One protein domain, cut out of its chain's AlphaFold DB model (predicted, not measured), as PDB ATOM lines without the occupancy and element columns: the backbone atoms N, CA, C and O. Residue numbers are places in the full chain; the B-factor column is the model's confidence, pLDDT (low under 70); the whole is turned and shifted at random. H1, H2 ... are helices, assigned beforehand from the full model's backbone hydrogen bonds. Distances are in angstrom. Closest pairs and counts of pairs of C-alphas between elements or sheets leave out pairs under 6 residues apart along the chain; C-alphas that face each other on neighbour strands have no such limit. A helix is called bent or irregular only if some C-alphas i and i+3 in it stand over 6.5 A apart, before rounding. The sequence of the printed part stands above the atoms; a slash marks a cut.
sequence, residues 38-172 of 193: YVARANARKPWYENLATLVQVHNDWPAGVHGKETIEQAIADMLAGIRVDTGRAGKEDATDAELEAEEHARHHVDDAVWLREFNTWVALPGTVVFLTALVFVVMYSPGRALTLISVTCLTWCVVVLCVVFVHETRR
ATOM      1  N   TYR A  38     -39.196   1.468  36.763       63.19
ATOM      2  CA  TYR A  38     -39.036   0.202  36.051       63.19
ATOM      3  C   TYR A  38     -38.009   0.315  34.923       63.19
ATOM      4  O   TYR A  38     -37.142  -0.545  34.810       63.19
ATOM      5  N   VAL A  39     -38.056   1.383  34.125       57.97
ATOM      6  CA  VAL A  39     -37.088   1.645  33.050       57.97
ATOM      7  C   VAL A  39     -35.700   1.911  33.626       57.97
ATOM      8  O   VAL A  39     -34.732   1.352  33.124       57.97
ATOM      9  N   ALA A  40     -35.584   2.678  34.713       56.41
ATOM     10  CA  ALA A  40     -34.320   2.874  35.422       56.41
ATOM     11  C   ALA A  40     -33.760   1.539  35.936       56.41
ATOM     12  O   ALA A  40     -32.580   1.257  35.760       56.41
ATOM     13  N   ARG A  41     -34.619   0.666  36.477       56.66
ATOM     14  CA  ARG A  41     -34.251  -0.693  36.897       56.66
ATOM     15  C   ARG A  41     -33.864  -1.593  35.721       56.66
ATOM     16  O   ARG A  41     -32.945  -2.394  35.858       56.66
ATOM     17  N   ALA A  42     -34.561  -1.500  34.594       56.12
ATOM     18  CA  ALA A  42     -34.258  -2.266  33.390       56.12
ATOM     19  C   ALA A  42     -32.934  -1.806  32.760       56.12
ATOM     20  O   ALA A  42     -32.124  -2.642  32.373       56.12
ATOM     21  N   ASN A  43     -32.664  -0.497  32.752       53.78
ATOM     22  CA  ASN A  43     -31.393   0.067  32.297       53.78
ATOM     23  C   ASN A  43     -30.237  -0.246  33.252       53.78
ATOM     24  O   ASN A  43     -29.153  -0.577  32.784       53.78
ATOM     25  N   ALA A  44     -30.462  -0.220  34.568       52.69
ATOM     26  CA  ALA A  44     -29.468  -0.640  35.561       52.69
ATOM     27  C   ALA A  44     -29.149  -2.146  35.485       52.69
ATOM     28  O   ALA A  44     -28.129  -2.594  35.999       52.69
ATOM     29  N   ARG A  45     -30.019  -2.933  34.837       52.81
ATOM     30  CA  ARG A  45     -29.814  -4.356  34.545       52.81
ATOM     31  C   ARG A  45     -29.141  -4.625  33.204       52.81
ATOM     32  O   ARG A  45     -29.000  -5.802  32.872       52.81
ATOM     33  N   LYS A  46     -28.736  -3.602  32.435       57.50
ATOM     34  CA  LYS A  46     -27.877  -3.852  31.270       57.50
ATOM     35  C   LYS A  46     -26.688  -4.689  31.747       57.50
ATOM     36  O   LYS A  46     -26.041  -4.294  32.719       57.50
ATOM     37  N   PRO A  47     -26.475  -5.884  31.175       60.34
ATOM     38  CA  PRO A  47     -25.579  -6.853  31.767       60.34
ATOM     39  C   PRO A  47     -24.180  -6.254  31.753       60.34
ATOM     40  O   PRO A  47     -23.658  -5.891  30.702       60.34
ATOM     41  N   TRP A  48     -23.575  -6.157  32.933       66.00
ATOM     42  CA  TRP A  48     -22.190  -5.732  33.138       66.00
ATOM     43  C   TRP A  48     -21.229  -6.397  32.138       66.00
ATOM     44  O   TRP A  48     -20.271  -5.779  31.691       66.00
ATOM     45  N   TYR A  49     -21.556  -7.617  31.705       67.75
ATOM     46  CA  TYR A  49     -20.873  -8.372  30.660       67.75
ATOM     47  C   TYR A  49     -20.884  -7.732  29.263       67.75
ATOM     48  O   TYR A  49     -19.866  -7.800  28.585       67.75
ATOM     49  N   GLU A  50     -21.980  -7.109  28.816       73.12
ATOM     50  CA  GLU A  50     -22.034  -6.429  27.506       73.12
ATOM     51  C   GLU A  50     -21.178  -5.159  27.510       73.12
ATOM     52  O   GLU A  50     -20.431  -4.897  26.564       73.12
ATOM     53  N   ASN A  51     -21.228  -4.398  28.607       74.25
ATOM     54  CA  ASN A  51     -20.395  -3.209  28.772       74.25
ATOM     55  C   ASN A  51     -18.913  -3.585  28.898       74.25
ATOM     56  O   ASN A  51     -18.075  -2.956  28.257       74.25
ATOM     57  N   LEU A  52     -18.595  -4.645  29.649       79.44
ATOM     58  CA  LEU A  52     -17.236  -5.168  29.771       79.44
ATOM     59  C   LEU A  52     -16.710  -5.672  28.423       79.44
ATOM     60  O   LEU A  52     -15.587  -5.347  28.058       79.44
ATOM     61  N   ALA A  53     -17.516  -6.416  27.659       80.25
ATOM     62  CA  ALA A  53     -17.136  -6.874  26.322       80.25
ATOM     63  C   ALA A  53     -16.841  -5.692  25.387       80.25
ATOM     64  O   ALA A  53     -15.840  -5.708  24.675       80.25
ATOM     65  N   THR A  54     -17.662  -4.640  25.454       83.31
ATOM     66  CA  THR A  54     -17.455  -3.408  24.681       83.31
ATOM     67  C   THR A  54     -16.168  -2.691  25.104       83.31
ATOM     68  O   THR A  54     -15.378  -2.298  24.252       83.31
ATOM     69  N   LEU A  55     -15.909  -2.559  26.409       83.62
ATOM     70  CA  LEU A  55     -14.693  -1.931  26.942       83.62
ATOM     71  C   LEU A  55     -13.423  -2.716  26.598       83.62
ATOM     72  O   LEU A  55     -12.426  -2.115  26.209       83.62
ATOM     73  N   VAL A  56     -13.463  -4.048  26.687       86.31
ATOM     74  CA  VAL A  56     -12.353  -4.926  26.286       86.31
ATOM     75  C   VAL A  56     -12.100  -4.823  24.783       86.31
ATOM     76  O   VAL A  56     -10.948  -4.779  24.360       86.31
ATOM     77  N   GLN A  57     -13.152  -4.738  23.969       87.94
ATOM     78  CA  GLN A  57     -13.008  -4.532  22.531       87.94
ATOM     79  C   GLN A  57     -12.356  -3.175  22.224       87.94
ATOM     80  O   GLN A  57     -11.371  -3.129  21.495       87.94
ATOM     81  N   VAL A  58     -12.825  -2.091  22.854       87.62
ATOM     82  CA  VAL A  58     -12.232  -0.749  22.707       87.62
ATOM     83  C   VAL A  58     -10.778  -0.713  23.189       87.62
ATOM     84  O   VAL A  58      -9.955  -0.033  22.581       87.62
ATOM     85  N   HIS A  59     -10.440  -1.445  24.255       88.19
ATOM     86  CA  HIS A  59      -9.063  -1.568  24.747       88.19
ATOM     87  C   HIS A  59      -8.148  -2.288  23.750       88.19
ATOM     88  O   HIS A  59      -7.038  -1.818  23.497       88.19
ATOM     89  N   ASN A  60      -8.624  -3.383  23.151       89.06
ATOM     90  CA  ASN A  60      -7.874  -4.142  22.146       89.06
ATOM     91  C   ASN A  60      -7.662  -3.346  20.853       89.06
ATOM     92  O   ASN A  60      -6.590  -3.425  20.253       89.06
ATOM     93  N   ASP A  61      -8.662  -2.558  20.454       92.31
ATOM     94  CA  ASP A  61      -8.618  -1.712  19.259       92.31
ATOM     95  C   ASP A  61      -7.951  -0.344  19.528       92.31
ATOM     96  O   ASP A  61      -7.904   0.517  18.643       92.31
ATOM     97  N   TRP A  62      -7.428  -0.114  20.742       88.81
ATOM     98  CA  TRP A  62      -6.893   1.187  21.130       88.81
ATOM     99  C   TRP A  62      -5.592   1.511  20.376       88.81
ATOM    100  O   TRP A  62      -4.621   0.749  20.452       88.81
ATOM    101  N   PRO A  63      -5.513   2.656  19.678       88.50
ATOM    102  CA  PRO A  63      -4.341   3.013  18.889       88.50
ATOM    103  C   PRO A  63      -3.100   3.228  19.766       88.50
ATOM    104  O   PRO A  63      -3.139   3.879  20.815       88.50
ATOM    105  N   ALA A  64      -1.959   2.709  19.304       86.38
ATOM    106  CA  ALA A  64      -0.681   2.881  19.985       86.38
ATOM    107  C   ALA A  64      -0.279   4.368  20.030       86.38
ATOM    108  O   ALA A  64      -0.280   5.052  19.009       86.38
ATOM    109  N   GLY A  65       0.086   4.858  21.220       81.31
ATOM    110  CA  GLY A  65       0.557   6.234  21.429       81.31
ATOM    111  C   GLY A  65      -0.521   7.256  21.807       81.31
ATOM    112  O   GLY A  65      -0.194   8.428  21.974       81.31
ATOM    113  N   VAL A  66      -1.782   6.844  21.978       83.12
ATOM    114  CA  VAL A  66      -2.863   7.729  22.445       83.12
ATOM    115  C   VAL A  66      -3.052   7.601  23.959       83.12
ATOM    116  O   VAL A  66      -3.324   6.513  24.473       83.12
ATOM    117  N   HIS A  67      -2.933   8.725  24.674       77.94
ATOM    118  CA  HIS A  67      -3.212   8.817  26.110       77.94
ATOM    119  C   HIS A  67      -4.684   8.488  26.420       77.94
ATOM    120  O   HIS A  67      -5.574   8.812  25.639       77.94
ATOM    121  N   GLY A  68      -4.940   7.852  27.568       75.56
ATOM    122  CA  GLY A  68      -6.290   7.452  28.003       75.56
ATOM    123  C   GLY A  68      -6.519   5.940  28.083       75.56
ATOM    124  O   GLY A  68      -7.540   5.508  28.609       75.56
ATOM    125  N   LYS A  69      -5.548   5.128  27.644       83.31
ATOM    126  CA  LYS A  69      -5.594   3.667  27.804       83.31
ATOM    127  C   LYS A  69      -5.711   3.248  29.277       83.31
ATOM    128  O   LYS A  69      -6.491   2.359  29.592       83.31
ATOM    129  N   GLU A  70      -5.016   3.952  30.167       79.25
ATOM    130  CA  GLU A  70      -5.062   3.737  31.622       79.25
ATOM    131  C   GLU A  70      -6.478   3.911  32.190       79.25
ATOM    132  O   GLU A  70      -6.918   3.118  33.012       79.25
ATOM    133  N   THR A  71      -7.240   4.896  31.701       81.19
ATOM    134  CA  THR A  71      -8.630   5.120  32.131       81.19
ATOM    135  C   THR A  71      -9.538   3.959  31.728       81.19
ATOM    136  O   THR A  71     -10.446   3.591  32.470       81.19
ATOM    137  N   ILE A  72      -9.290   3.356  30.563       80.50
ATOM    138  CA  ILE A  72     -10.043   2.190  30.088       80.50
ATOM    139  C   ILE A  72      -9.656   0.946  30.886       80.50
ATOM    140  O   ILE A  72     -10.534   0.183  31.276       80.50
ATOM    141  N   GLU A  73      -8.369   0.759  31.176       80.94
ATOM    142  CA  GLU A  73      -7.883  -0.328  32.035       80.94
ATOM    143  C   GLU A  73      -8.472  -0.233  33.445       80.94
ATOM    144  O   GLU A  73      -8.930  -1.240  33.986       80.94
ATOM    145  N   GLN A  74      -8.555   0.978  33.996       76.81
ATOM    146  CA  GLN A  74      -9.188   1.235  35.285       76.81
ATOM    147  C   GLN A  74     -10.698   0.947  35.248       76.81
ATOM    148  O   GLN A  74     -11.205   0.243  36.114       76.81
ATOM    149  N   ALA A  75     -11.413   1.377  34.202       75.50
ATOM    150  CA  ALA A  75     -12.838   1.069  34.039       75.50
ATOM    151  C   ALA A  75     -13.112  -0.442  33.869       75.50
ATOM    152  O   ALA A  75     -14.115  -0.959  34.367       75.50
ATOM    153  N   ILE A  76     -12.221  -1.163  33.180       79.88
ATOM    154  CA  ILE A  76     -12.273  -2.627  33.055       79.88
ATOM    155  C   ILE A  76     -12.046  -3.282  34.423       79.88
ATOM    156  O   ILE A  76     -12.797  -4.193  34.783       79.88
ATOM    157  N   ALA A  77     -11.051  -2.817  35.185       76.81
ATOM    158  CA  ALA A  77     -10.760  -3.311  36.529       76.81
ATOM    159  C   ALA A  77     -11.950  -3.103  37.480       76.81
ATOM    160  O   ALA A  77     -12.357  -4.055  38.149       76.81
ATOM    161  N   ASP A  78     -12.576  -1.925  37.454       74.56
ATOM    162  CA  ASP A  78     -13.768  -1.611  38.252       74.56
ATOM    163  C   ASP A  78     -14.962  -2.509  37.890       74.56
ATOM    164  O   ASP A  78     -15.627  -3.061  38.770       74.56
ATOM    165  N   MET A  79     -15.232  -2.729  36.596       74.06
ATOM    166  CA  MET A  79     -16.317  -3.631  36.179       74.06
ATOM    167  C   MET A  79     -16.046  -5.091  36.563       74.06
ATOM    168  O   MET A  79     -16.965  -5.804  36.976       74.06
ATOM    169  N   LEU A  80     -14.796  -5.545  36.459       78.50
ATOM    170  CA  LEU A  80     -14.385  -6.875  36.916       78.50
ATOM    171  C   LEU A  80     -14.524  -7.022  38.434       78.50
ATOM    172  O   LEU A  80     -14.989  -8.070  38.891       78.50
ATOM    173  N   ALA A  81     -14.176  -5.991  39.204       73.56
ATOM    174  CA  ALA A  81     -14.381  -5.952  40.649       73.56
ATOM    175  C   ALA A  81     -15.877  -6.042  40.998       73.56
ATOM    176  O   ALA A  81     -16.263  -6.879  41.816       73.56
ATOM    177  N   GLY A  82     -16.740  -5.299  40.294       66.75
ATOM    178  CA  GLY A  82     -18.203  -5.407  40.403       66.75
ATOM    179  C   GLY A  82     -18.728  -6.825  40.188       66.75
ATOM    180  O   GLY A  82     -19.483  -7.344  41.012       66.75
ATOM    181  N   ILE A  83     -18.264  -7.500  39.135       74.06
ATOM    182  CA  ILE A  83     -18.644  -8.893  38.849       74.06
ATOM    183  C   ILE A  83     -18.133  -9.848  39.941       74.06
ATOM    184  O   ILE A  83     -18.843 -10.782  40.324       74.06
ATOM    185  N   ARG A  84     -16.917  -9.646  40.469       72.12
ATOM    186  CA  ARG A  84     -16.370 -10.472  41.564       72.12
ATOM    187  C   ARG A  84     -17.179 -10.320  42.850       72.12
ATOM    188  O   ARG A  84     -17.418 -11.323  43.524       72.12
ATOM    189  N   VAL A  85     -17.624  -9.106  43.171       70.38
ATOM    190  CA  VAL A  85     -18.493  -8.840  44.326       70.38
ATOM    191  C   VAL A  85     -19.851  -9.521  44.148       70.38
ATOM    192  O   VAL A  85     -20.254 -10.283  45.026       70.38
ATOM    193  N   ASP A  86     -20.509  -9.340  43.000       66.44
ATOM    194  CA  ASP A  86     -21.833  -9.925  42.722       66.44
ATOM    195  C   ASP A  86     -21.811 -11.468  42.697       66.44
ATOM    196  O   ASP A  86     -22.735 -12.132  43.165       66.44
ATOM    197  N   THR A  87     -20.708 -12.067  42.232       67.25
ATOM    198  CA  THR A  87     -20.515 -13.532  42.224       67.25
ATOM    199  C   THR A  87     -19.992 -14.111  43.546       67.25
ATOM    200  O   THR A  87     -19.766 -15.321  43.629       67.25
ATOM    201  N   GLY A  88     -19.793 -13.286  44.581       66.25
ATOM    202  CA  GLY A  88     -19.323 -13.728  45.900       66.25
ATOM    203  C   GLY A  88     -17.855 -14.175  45.936       66.25
ATOM    204  O   GLY A  88     -17.469 -14.938  46.821       66.25
ATOM    205  N   ARG A  89     -17.035 -13.731  44.975       65.94
ATOM    206  CA  ARG A  89     -15.596 -14.045  44.857       65.94
ATOM    207  C   ARG A  89     -14.672 -12.885  45.252       65.94
ATOM    208  O   ARG A  89     -13.472 -12.970  45.002       65.94
ATOM    209  N   ALA A  90     -15.218 -11.815  45.827       66.88
ATOM    210  CA  ALA A  90     -14.442 -10.685  46.340       66.88
ATOM    211  C   ALA A  90     -13.559 -11.088  47.536       66.88
ATOM    212  O   ALA A  90     -13.946 -11.952  48.329       66.88
ATOM    213  N   GLY A  91     -12.410 -10.427  47.705       60.97
ATOM    214  CA  GLY A  91     -11.506 -10.633  48.842       60.97
ATOM    215  C   GLY A  91     -10.534 -11.805  48.696       60.97
ATOM    216  O   GLY A  91     -10.273 -12.517  49.666       60.97
ATOM    217  N   LYS A  92     -10.000 -12.022  47.493       66.31
ATOM    218  CA  LYS A  92      -8.887 -12.957  47.278       66.31
ATOM    219  C   LYS A  92      -7.656 -12.555  48.110       66.31
ATOM    220  O   LYS A  92      -7.310 -11.381  48.173       66.31
ATOM    221  N   GLU A  93      -6.986 -13.529  48.734       60.81
ATOM    222  CA  GLU A  93      -5.817 -13.286  49.607       60.81
ATOM    223  C   GLU A  93      -4.592 -12.725  48.860       60.81
ATOM    224  O   GLU A  93      -3.701 -12.164  49.495       60.81
ATOM    225  N   ASP A  94      -4.565 -12.855  47.531       66.94
ATOM    226  CA  ASP A  94      -3.531 -12.374  46.609       66.94
ATOM    227  C   ASP A  94      -3.904 -11.076  45.865       66.94
ATOM    228  O   ASP A  94      -3.161 -10.649  44.984       66.94
ATOM    229  N   ALA A  95      -5.034 -10.443  46.204       65.00
ATOM    230  CA  ALA A  95      -5.466  -9.208  45.554       65.00
ATOM    231  C   ALA A  95      -4.514  -8.042  45.861       65.00
ATOM    232  O   ALA A  95      -4.113  -7.818  47.007       65.00
ATOM    233  N   THR A  96      -4.167  -7.286  44.824       71.94
ATOM    234  CA  THR A  96      -3.348  -6.070  44.951       71.94
ATOM    235  C   THR A  96      -4.124  -4.929  45.623       71.94
ATOM    236  O   THR A  96      -5.352  -4.906  45.582       71.94
ATOM    237  N   ASP A  97      -3.428  -3.947  46.212       72.62
ATOM    238  CA  ASP A  97      -4.072  -2.803  46.891       72.62
ATOM    239  C   ASP A  97      -5.045  -2.038  45.969       72.62
ATOM    240  O   ASP A  97      -6.113  -1.616  46.404       72.62
ATOM    241  N   ALA A  98      -4.726  -1.943  44.673       66.69
ATOM    242  CA  ALA A  98      -5.600  -1.345  43.662       66.69
ATOM    243  C   ALA A  98      -6.864  -2.184  43.384       66.69
ATOM    244  O   ALA A  98      -7.935  -1.631  43.142       66.69
ATOM    245  N   GLU A  99      -6.770  -3.517  43.441       65.81
ATOM    246  CA  GLU A  99      -7.940  -4.396  43.316       65.81
ATOM    247  C   GLU A  99      -8.833  -4.328  44.559       65.81
ATOM    248  O   GLU A  99     -10.053  -4.380  44.433       65.81
ATOM    249  N   LEU A 100      -8.243  -4.180  45.750       70.00
ATOM    250  CA  LEU A 100      -8.983  -4.001  47.001       70.00
ATOM    251  C   LEU A 100      -9.778  -2.689  47.015       70.00
ATOM    252  O   LEU A 100     -10.943  -2.693  47.418       70.00
ATOM    253  N   GLU A 101      -9.186  -1.591  46.542       71.69
ATOM    254  CA  GLU A 101      -9.865  -0.290  46.448       71.69
ATOM    255  C   GLU A 101     -11.007  -0.315  45.412       71.69
ATOM    256  O   GLU A 101     -12.112   0.159  45.690       71.69
ATOM    257  N   ALA A 102     -10.792  -0.967  44.263       66.12
ATOM    258  CA  ALA A 102     -11.834  -1.190  43.256       66.12
ATOM    259  C   ALA A 102     -12.977  -2.086  43.778       66.12
ATOM    260  O   ALA A 102     -14.152  -1.828  43.508       66.12
ATOM    261  N   GLU A 103     -12.670  -3.118  44.576       69.44
ATOM    262  CA  GLU A 103     -13.680  -3.967  45.222       69.44
ATOM    263  C   GLU A 103     -14.510  -3.206  46.267       69.44
ATOM    264  O   GLU A 103     -15.719  -3.431  46.370       69.44
ATOM    265  N   GLU A 104     -13.901  -2.293  47.028       69.44
ATOM    266  CA  GLU A 104     -14.618  -1.446  47.988       69.44
ATOM    267  C   GLU A 104     -15.547  -0.451  47.271       69.44
ATOM    268  O   GLU A 104     -16.719  -0.316  47.641       69.44
ATOM    269  N   HIS A 105     -15.078   0.162  46.181       67.44
ATOM    270  CA  HIS A 105     -15.898   1.049  45.351       67.44
ATOM    271  C   HIS A 105     -17.077   0.311  44.690       67.44
ATOM    272  O   HIS A 105     -18.210   0.811  44.648       67.44
ATOM    273  N   ALA A 106     -16.831  -0.914  44.221       64.88
ATOM    274  CA  ALA A 106     -17.845  -1.778  43.636       64.88
ATOM    275  C   ALA A 106     -18.887  -2.253  44.663       64.88
ATOM    276  O   ALA A 106     -20.077  -2.299  44.348       64.88
ATOM    277  N   ARG A 107     -18.478  -2.557  45.903       68.19
ATOM    278  CA  ARG A 107     -19.406  -2.920  46.989       68.19
ATOM    279  C   ARG A 107     -20.415  -1.818  47.274       68.19
ATOM    280  O   ARG A 107     -21.599  -2.120  47.358       68.19
ATOM    281  N   HIS A 108     -19.980  -0.560  47.324       68.00
ATOM    282  CA  HIS A 108     -20.897   0.566  47.508       68.00
ATOM    283  C   HIS A 108     -21.957   0.657  46.396       68.00
ATOM    284  O   HIS A 108     -23.135   0.859  46.686       68.00
ATOM    285  N   HIS A 109     -21.574   0.429  45.135       65.38
ATOM    286  CA  HIS A 109     -22.519   0.415  44.010       65.38
ATOM    287  C   HIS A 109     -23.496  -0.770  44.052       65.38
ATOM    288  O   HIS A 109     -24.675  -0.618  43.720       65.38
ATOM    289  N   VAL A 110     -23.019  -1.956  44.443       65.38
ATOM    290  CA  VAL A 110     -23.864  -3.150  44.575       65.38
ATOM    291  C   VAL A 110     -24.840  -2.987  45.742       65.38
ATOM    292  O   VAL A 110     -26.031  -3.251  45.567       65.38
ATOM    293  N   ASP A 111     -24.382  -2.481  46.887       67.56
ATOM    294  CA  ASP A 111     -25.222  -2.220  48.061       67.56
ATOM    295  C   ASP A 111     -26.325  -1.199  47.751       67.56
ATOM    296  O   ASP A 111     -27.482  -1.410  48.123       67.56
ATOM    297  N   ASP A 112     -26.020  -0.150  46.984       65.94
ATOM    298  CA  ASP A 112     -27.007   0.827  46.516       65.94
ATOM    299  C   ASP A 112     -28.085   0.193  45.621       65.94
ATOM    300  O   ASP A 112     -29.284   0.464  45.762       65.94
ATOM    301  N   ALA A 113     -27.677  -0.684  44.701       64.25
ATOM    302  CA  ALA A 113     -28.590  -1.382  43.801       64.25
ATOM    303  C   ALA A 113     -29.464  -2.413  44.540       64.25
ATOM    304  O   ALA A 113     -30.655  -2.566  44.228       64.25
ATOM    305  N   VAL A 114     -28.895  -3.108  45.529       66.81
ATOM    306  CA  VAL A 114     -29.612  -4.041  46.408       66.81
ATOM    307  C   VAL A 114     -30.598  -3.281  47.287       66.81
ATOM    308  O   VAL A 114     -31.771  -3.660  47.339       66.81
ATOM    309  N   TRP A 115     -30.186  -2.161  47.882       68.44
ATOM    310  CA  TRP A 115     -31.064  -1.326  48.696       68.44
ATOM    311  C   TRP A 115     -32.229  -0.761  47.882       68.44
ATOM    312  O   TRP A 115     -33.382  -0.909  48.284       68.44
ATOM    313  N   LEU A 116     -31.977  -0.208  46.689       65.88
ATOM    314  CA  LEU A 116     -33.038   0.247  45.777       65.88
ATOM    315  C   LEU A 116     -34.002  -0.891  45.417       65.88
ATOM    316  O   LEU A 116     -35.210  -0.681  45.279       65.88
ATOM    317  N   ARG A 117     -33.490  -2.117  45.267       65.31
ATOM    318  CA  ARG A 117     -34.311  -3.299  45.002       65.31
ATOM    319  C   ARG A 117     -35.164  -3.682  46.206       65.31
ATOM    320  O   ARG A 117     -36.343  -3.975  46.001       65.31
ATOM    321  N   GLU A 118     -34.612  -3.692  47.409       66.38
ATOM    322  CA  GLU A 118     -35.348  -4.012  48.632       66.38
ATOM    323  C   GLU A 118     -36.371  -2.927  48.971       66.38
ATOM    324  O   GLU A 118     -37.536  -3.247  49.194       66.38
ATOM    325  N   PHE A 119     -35.990  -1.652  48.888       68.12
ATOM    326  CA  PHE A 119     -36.882  -0.512  49.084       68.12
ATOM    327  C   PHE A 119     -38.065  -0.541  48.107       68.12
ATOM    328  O   PHE A 119     -39.223  -0.431  48.518       68.12
ATOM    329  N   ASN A 120     -37.803  -0.764  46.814       65.31
ATOM    330  CA  ASN A 120     -38.872  -0.826  45.819       65.31
ATOM    331  C   ASN A 120     -39.806  -2.034  46.042       65.31
ATOM    332  O   ASN A 120     -41.022  -1.927  45.884       65.31
ATOM    333  N   THR A 121     -39.257  -3.180  46.455       67.81
ATOM    334  CA  THR A 121     -40.039  -4.415  46.647       67.81
ATOM    335  C   THR A 121     -40.871  -4.381  47.931       67.81
ATOM    336  O   THR A 121     -42.031  -4.789  47.911       67.81
ATOM    337  N   TRP A 122     -40.312  -3.877  49.033       61.03
ATOM    338  CA  TRP A 122     -40.931  -3.964  50.359       61.03
ATOM    339  C   TRP A 122     -41.663  -2.705  50.803       61.03
ATOM    340  O   TRP A 122     -42.558  -2.800  51.638       61.03
ATOM    341  N   VAL A 123     -41.312  -1.533  50.272       65.75
ATOM    342  CA  VAL A 123     -41.890  -0.257  50.720       65.75
ATOM    343  C   VAL A 123     -42.718   0.380  49.614       65.75
ATOM    344  O   VAL A 123     -43.882   0.717  49.835       65.75
ATOM    345  N   ALA A 124     -42.160   0.500  48.407       67.19
ATOM    346  CA  ALA A 124     -42.841   1.209  47.330       67.19
ATOM    347  C   ALA A 124     -44.080   0.454  46.826       67.19
ATOM    348  O   ALA A 124     -45.156   1.046  46.757       67.19
ATOM    349  N   LEU A 125     -43.954  -0.845  46.525       66.50
ATOM    350  CA  LEU A 125     -45.036  -1.684  45.988       66.50
ATOM    351  C   LEU A 125     -46.230  -1.868  46.945       66.50
ATOM    352  O   LEU A 125     -47.341  -1.481  46.589       66.50
ATOM    353  N   PRO A 126     -46.066  -2.423  48.160       68.50
ATOM    354  CA  PRO A 126     -47.205  -2.631  49.056       68.50
ATOM    355  C   PRO A 126     -47.803  -1.304  49.529       68.50
ATOM    356  O   PRO A 126     -49.022  -1.182  49.646       68.50
ATOM    357  N   GLY A 127     -46.973  -0.281  49.724       68.06
ATOM    358  CA  GLY A 127     -47.439   1.046  50.090       68.06
ATOM    359  C   GLY A 127     -48.278   1.727  49.013       68.06
ATOM    360  O   GLY A 127     -49.313   2.312  49.327       68.06
ATOM    361  N   THR A 128     -47.920   1.572  47.734       68.50
ATOM    362  CA  THR A 128     -48.787   2.045  46.640       68.50
ATOM    363  C   THR A 128     -50.053   1.226  46.489       68.50
ATOM    364  O   THR A 128     -51.094   1.813  46.209       68.50
ATOM    365  N   VAL A 129     -50.020  -0.090  46.707       71.62
ATOM    366  CA  VAL A 129     -51.245  -0.905  46.696       71.62
ATOM    367  C   VAL A 129     -52.206  -0.441  47.792       71.62
ATOM    368  O   VAL A 129     -53.382  -0.206  47.513       71.62
ATOM    369  N   VAL A 130     -51.717  -0.230  49.018       71.31
ATOM    370  CA  VAL A 130     -52.530   0.293  50.130       71.31
ATOM    371  C   VAL A 130     -53.043   1.699  49.816       71.31
ATOM    372  O   VAL A 130     -54.229   1.969  50.004       71.31
ATOM    373  N   PHE A 131     -52.188   2.568  49.273       69.88
ATOM    374  CA  PHE A 131     -52.564   3.920  48.864       69.88
ATOM    375  C   PHE A 131     -53.672   3.916  47.804       69.88
ATOM    376  O   PHE A 131     -54.689   4.578  47.985       69.88
ATOM    377  N   LEU A 132     -53.520   3.136  46.730       69.31
ATOM    378  CA  LEU A 132     -54.515   3.020  45.660       69.31
ATOM    379  C   LEU A 132     -55.827   2.423  46.174       69.31
ATOM    380  O   LEU A 132     -56.902   2.898  45.813       69.31
ATOM    381  N   THR A 133     -55.756   1.427  47.057       70.19
ATOM    382  CA  THR A 133     -56.949   0.814  47.659       70.19
ATOM    383  C   THR A 133     -57.697   1.821  48.536       70.19
ATOM    384  O   THR A 133     -58.916   1.952  48.423       70.19
ATOM    385  N   ALA A 134     -56.977   2.591  49.357       65.44
ATOM    386  CA  ALA A 134     -57.551   3.657  50.175       65.44
ATOM    387  C   ALA A 134     -58.141   4.784  49.313       65.44
ATOM    388  O   ALA A 134     -59.239   5.262  49.596       65.44
ATOM    389  N   LEU A 135     -57.458   5.164  48.231       68.12
ATOM    390  CA  LEU A 135     -57.914   6.168  47.271       68.12
ATOM    391  C   LEU A 135     -59.251   5.760  46.634       68.12
ATOM    392  O   LEU A 135     -60.205   6.536  46.656       68.12
ATOM    393  N   VAL A 136     -59.350   4.526  46.129       69.50
ATOM    394  CA  VAL A 136     -60.591   3.982  45.547       69.50
ATOM    395  C   VAL A 136     -61.712   3.945  46.587       69.50
ATOM    396  O   VAL A 136     -62.840   4.337  46.287       69.50
ATOM    397  N   PHE A 137     -61.407   3.529  47.819       66.75
ATOM    398  CA  PHE A 137     -62.388   3.454  48.901       66.75
ATOM    399  C   PHE A 137     -62.942   4.836  49.280       66.75
ATOM    400  O   PHE A 137     -64.154   5.012  49.404       66.75
ATOM    401  N   VAL A 138     -62.066   5.838  49.402       66.75
ATOM    402  CA  VAL A 138     -62.427   7.230  49.709       66.75
ATOM    403  C   VAL A 138     -63.316   7.834  48.621       66.75
ATOM    404  O   VAL A 138     -64.315   8.485  48.936       66.75
ATOM    405  N   VAL A 139     -62.986   7.591  47.351       65.06
ATOM    406  CA  VAL A 139     -63.757   8.093  46.205       65.06
ATOM    407  C   VAL A 139     -65.136   7.435  46.123       65.06
ATOM    408  O   VAL A 139     -66.123   8.126  45.885       65.06
ATOM    409  N   MET A 140     -65.222   6.124  46.369       68.00
ATOM    410  CA  MET A 140     -66.487   5.376  46.343       68.00
ATOM    411  C   MET A 140     -67.440   5.767  47.483       68.00
ATOM    412  O   MET A 140     -68.647   5.838  47.262       68.00
ATOM    413  N   TYR A 141     -66.924   6.024  48.691       65.69
ATOM    414  CA  TYR A 141     -67.765   6.205  49.884       65.69
ATOM    415  C   TYR A 141     -68.002   7.661  50.313       65.69
ATOM    416  O   TYR A 141     -68.929   7.911  51.083       65.69
ATOM    417  N   SER A 142     -67.198   8.633  49.867       63.75
ATOM    418  CA  SER A 142     -67.326  10.024  50.333       63.75
ATOM    419  C   SER A 142     -66.881  11.052  49.282       63.75
ATOM    420  O   SER A 142     -65.868  11.736  49.464       63.75
ATOM    421  N   PRO A 143     -67.644  11.235  48.189       62.38
ATOM    422  CA  PRO A 143     -67.278  12.171  47.123       62.38
ATOM    423  C   PRO A 143     -67.122  13.616  47.632       62.38
ATOM    424  O   PRO A 143     -66.223  14.329  47.201       62.38
ATOM    425  N   GLY A 144     -67.911  14.027  48.636       66.94
ATOM    426  CA  GLY A 144     -67.846  15.374  49.219       66.94
ATOM    427  C   GLY A 144     -66.600  15.669  50.070       66.94
ATOM    428  O   GLY A 144     -66.338  16.830  50.375       66.94
ATOM    429  N   ARG A 145     -65.823  14.648  50.466       65.19
ATOM    430  CA  ARG A 145     -64.553  14.802  51.213       65.19
ATOM    431  C   ARG A 145     -63.374  14.097  50.536       65.19
ATOM    432  O   ARG A 145     -62.294  14.005  51.118       65.19
ATOM    433  N   ALA A 146     -63.568  13.608  49.312       63.25
ATOM    434  CA  ALA A 146     -62.559  12.835  48.605       63.25
ATOM    435  C   ALA A 146     -61.290  13.663  48.365       63.25
ATOM    436  O   ALA A 146     -60.195  13.195  48.653       63.25
ATOM    437  N   LEU A 147     -61.420  14.925  47.946       63.47
ATOM    438  CA  LEU A 147     -60.269  15.784  47.638       63.47
ATOM    439  C   LEU A 147     -59.374  16.065  48.855       63.47
ATOM    440  O   LEU A 147     -58.149  16.015  48.742       63.47
ATOM    441  N   THR A 148     -59.960  16.320  50.028       66.44
ATOM    442  CA  THR A 148     -59.195  16.553  51.263       66.44
ATOM    443  C   THR A 148     -58.492  15.286  51.737       66.44
ATOM    444  O   THR A 148     -57.309  15.339  52.070       66.44
ATOM    445  N   LEU A 149     -59.169  14.137  51.707       65.88
ATOM    446  CA  LEU A 149     -58.570  12.858  52.099       65.88
ATOM    447  C   LEU A 149     -57.474  12.409  51.126       65.88
ATOM    448  O   LEU A 149     -56.410  11.985  51.570       65.88
ATOM    449  N   ILE A 150     -57.673  12.568  49.816       67.25
ATOM    450  CA  ILE A 150     -56.645  12.288  48.802       67.25
ATOM    451  C   ILE A 150     -55.412  13.161  49.047       67.25
ATOM    452  O   ILE A 150     -54.299  12.641  49.088       67.25
ATOM    453  N   SER A 151     -55.605  14.461  49.290       65.56
ATOM    454  CA  SER A 151     -54.503  15.403  49.534       65.56
ATOM    455  C   SER A 151     -53.692  15.030  50.778       65.56
ATOM    456  O   SER A 151     -52.465  14.966  50.716       65.56
ATOM    457  N   VAL A 152     -54.360  14.712  51.893       70.38
ATOM    458  CA  VAL A 152     -53.699  14.284  53.139       70.38
ATOM    459  C   VAL A 152     -52.944  12.975  52.935       70.38
ATOM    460  O   VAL A 152     -51.805  12.845  53.383       70.38
ATOM    461  N   THR A 153     -53.537  12.017  52.225       71.06
ATOM    462  CA  THR A 153     -52.905  10.712  52.006       71.06
ATOM    463  C   THR A 153     -51.688  10.846  51.086       71.06
ATOM    464  O   THR A 153     -50.641  10.270  51.375       71.06
ATOM    465  N   CYS A 154     -51.778  11.663  50.029       70.56
ATOM    466  CA  CYS A 154     -50.649  11.986  49.151       70.56
ATOM    467  C   CYS A 154     -49.512  12.655  49.926       70.56
ATOM    468  O   CYS A 154     -48.367  12.227  49.813       70.56
ATOM    469  N   LEU A 155     -49.817  13.671  50.740       70.00
ATOM    470  CA  LEU A 155     -48.811  14.364  51.548       70.00
ATOM    471  C   LEU A 155     -48.137  13.418  52.540       70.00
ATOM    472  O   LEU A 155     -46.916  13.428  52.665       70.00
ATOM    473  N   THR A 156     -48.919  12.561  53.196       73.31
ATOM    474  CA  THR A 156     -48.388  11.574  54.142       73.31
ATOM    475  C   THR A 156     -47.460  10.589  53.431       73.31
ATOM    476  O   THR A 156     -46.372  10.305  53.926       73.31
ATOM    477  N   TRP A 157     -47.838  10.125  52.236       76.38
ATOM    478  CA  TRP A 157     -46.997   9.248  51.423       76.38
ATOM    479  C   TRP A 157     -45.696   9.931  50.986       76.38
ATOM    480  O   TRP A 157     -44.619   9.357  51.136       76.38
ATOM    481  N   CYS A 158     -45.771  11.184  50.530       73.50
ATOM    482  CA  CYS A 158     -44.590  11.978  50.193       73.50
ATOM    483  C   CYS A 158     -43.641  12.123  51.390       73.50
ATOM    484  O   CYS A 158     -42.436  11.946  51.229       73.50
ATOM    485  N   VAL A 159     -44.167  12.388  52.590       72.38
ATOM    486  CA  VAL A 159     -43.358  12.482  53.816       72.38
ATOM    487  C   VAL A 159     -42.685  11.149  54.137       72.38
ATOM    488  O   VAL A 159     -41.498  11.139  54.447       72.38
ATOM    489  N   VAL A 160     -43.392  10.021  54.015       76.38
ATOM    490  CA  VAL A 160     -42.800   8.690  54.233       76.38
ATOM    491  C   VAL A 160     -41.654   8.435  53.256       76.38
ATOM    492  O   VAL A 160     -40.571   8.038  53.683       76.38
ATOM    493  N   VAL A 161     -41.853   8.713  51.964       75.12
ATOM    494  CA  VAL A 161     -40.804   8.547  50.944       75.12
ATOM    495  C   VAL A 161     -39.598   9.435  51.255       75.12
ATOM    496  O   VAL A 161     -38.470   8.946  51.256       75.12
ATOM    497  N   LEU A 162     -39.823  10.709  51.587       73.00
ATOM    498  CA  LEU A 162     -38.753  11.643  51.945       73.00
ATOM    499  C   LEU A 162     -37.995  11.204  53.202       73.00
ATOM    500  O   LEU A 162     -36.770  11.263  53.213       73.00
ATOM    501  N   CYS A 163     -38.690  10.717  54.233       70.56
ATOM    502  CA  CYS A 163     -38.057  10.189  55.439       70.56
ATOM    503  C   CYS A 163     -37.169   8.982  55.132       70.56
ATOM    504  O   CYS A 163     -36.070   8.889  55.673       70.56
ATOM    505  N   VAL A 164     -37.603   8.071  54.256       73.62
ATOM    506  CA  VAL A 164     -36.778   6.909  53.897       73.62
ATOM    507  C   VAL A 164     -35.557   7.325  53.079       73.62
ATOM    508  O   VAL A 164     -34.456   6.862  53.373       73.62
ATOM    509  N   VAL A 165     -35.720   8.237  52.117       74.75
ATOM    510  CA  VAL A 165     -34.592   8.809  51.360       74.75
ATOM    511  C   VAL A 165     -33.614   9.516  52.301       74.75
ATOM    512  O   VAL A 165     -32.411   9.307  52.207       74.75
ATOM    513  N   PHE A 166     -34.115  10.293  53.261       73.38
ATOM    514  CA  PHE A 166     -33.277  10.983  54.238       73.38
ATOM    515  C   PHE A 166     -32.512  10.007  55.142       73.38
ATOM    516  O   PHE A 166     -31.311  10.171  55.335       73.38
ATOM    517  N   VAL A 167     -33.169   8.966  55.666       74.25
ATOM    518  CA  VAL A 167     -32.518   7.923  56.482       74.25
ATOM    519  C   VAL A 167     -31.460   7.158  55.685       74.25
ATOM    520  O   VAL A 167     -30.441   6.747  56.235       74.25
ATOM    521  N   HIS A 168     -31.688   6.951  54.392       69.19
ATOM    522  CA  HIS A 168     -30.694   6.347  53.518       69.19
ATOM    523  C   HIS A 168     -29.472   7.254  53.341       69.19
ATOM    524  O   HIS A 168     -28.337   6.805  53.509       69.19
ATOM    525  N   GLU A 169     -29.691   8.545  53.102       71.31
ATOM    526  CA  GLU A 169     -28.589   9.481  52.895       71.31
ATOM    527  C   GLU A 169     -27.786   9.730  54.174       71.31
ATOM    528  O   GLU A 169     -26.562   9.844  54.125       71.31
ATOM    529  N   THR A 170     -28.427   9.707  55.346       70.19
ATOM    530  CA  THR A 170     -27.704   9.771  56.626       70.19
ATOM    531  C   THR A 170     -26.901   8.504  56.916       70.19
ATOM    532  O   THR A 170     -25.836   8.590  57.534       70.19
ATOM    533  N   ARG A 171     -27.348   7.331  56.441       69.62
ATOM    534  CA  ARG A 171     -26.545   6.097  56.492       69.62
ATOM    535  C   ARG A 171     -25.323   6.173  55.582       69.62
ATOM    536  O   ARG A 171     -24.265   5.728  56.006       69.62
ATOM    537  N   ARG A 172     -25.442   6.772  54.393       63.75
ATOM    538  CA  ARG A 172     -24.298   7.020  53.497       63.75
ATOM    539  C   ARG A 172     -23.314   8.042  54.060       63.75
ATOM    540  O   ARG A 172     -22.108   7.875  53.922       63.75
TER     541      ARG A 172
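This is residues 38 to 172 of the 193 residues of an uncharacterized protein of Mycobacterium sp. 852002-51759_SCH5129042 (UniProt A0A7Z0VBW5). A long, loose helical hairpin of H4 and H5 makes the length of this model; the two helices come together near their turn and spread apart away from it. At the other end of H4 a second, shorter hairpin of H2 and H3 packs on through H3, and small H1, which comes before H2 in the chain, lies near H4 without touching it. The 135 printed residues hold five named helices, H1 to H5 in order, and no named strand: all helix. The whole is extended, a rod of 74 by 32 by 24 A, with a radius of gyration of the C-alphas of 22.6 A.

H4, residues 97 to 141, has a kink of 26 degrees near residue 125; it is neither bent nor irregular, but only just: C-alphas 122 and 125 are 6.4 A apart. H5, residues 143 to 172, is irregular, with C-alphas 144 and 147 7.8 A apart. These two form a hairpin: residues 131 to 139 of H4 touch residues 146 to 153 of H5, opposite ways at a shallow tilt of 12 degrees, closest at the C-alphas of Val 139 and Ala 146, 5.4 A. Residues 99 to 110 of H4 touch H3, residues 69 to 86, the same way at a steep tilt of 59 degrees; the closest C-alphas, of Gly 82 and Ala 106, are 4.9 A apart. H3 and H2, residues 48 to 60, form a hairpin and touch at a shallow tilt of 25 degrees, opposite ways, with the C-alphas of Leu 52 and Ile 76 closest at 6.5 A. H1, residues 38 to 44, is near H4, with 5 pairs of C-alphas within 10 A, and apart from H2. The helix packing is mostly aligned, only just: 2 of 3 touching pairs are at a shallow tilt. Each O i to N i+4 pair is within hydrogen-bond range in H1, H2 and H3, against 38 of 41 in H4 and 24 of 26 in H5.

H4 is 64.4 A long, from C-alpha 97 at (-4.072, -2.803, 46.891) to C-alpha 141 at (-67.765, 6.205, 49.884). H5 measures 43.8 A and ends at C-alpha 172, (-24.298, 7.020, 53.497). H3 measures 25.9 A, H2 18.1 A and H1 9.6 A.

The C-alphas of Gly 65 and Gly 144, the two farthest apart, are 74.4 A apart. Residues 140 to 145, of which 143 to 145 belong to H5, stand free. The printed part has no cut and no long link. The mean pLDDT of the printed part is 70.4, and 75 residues are under 70, among them residues 38 to 49, 102 to 128 and 134 to 151.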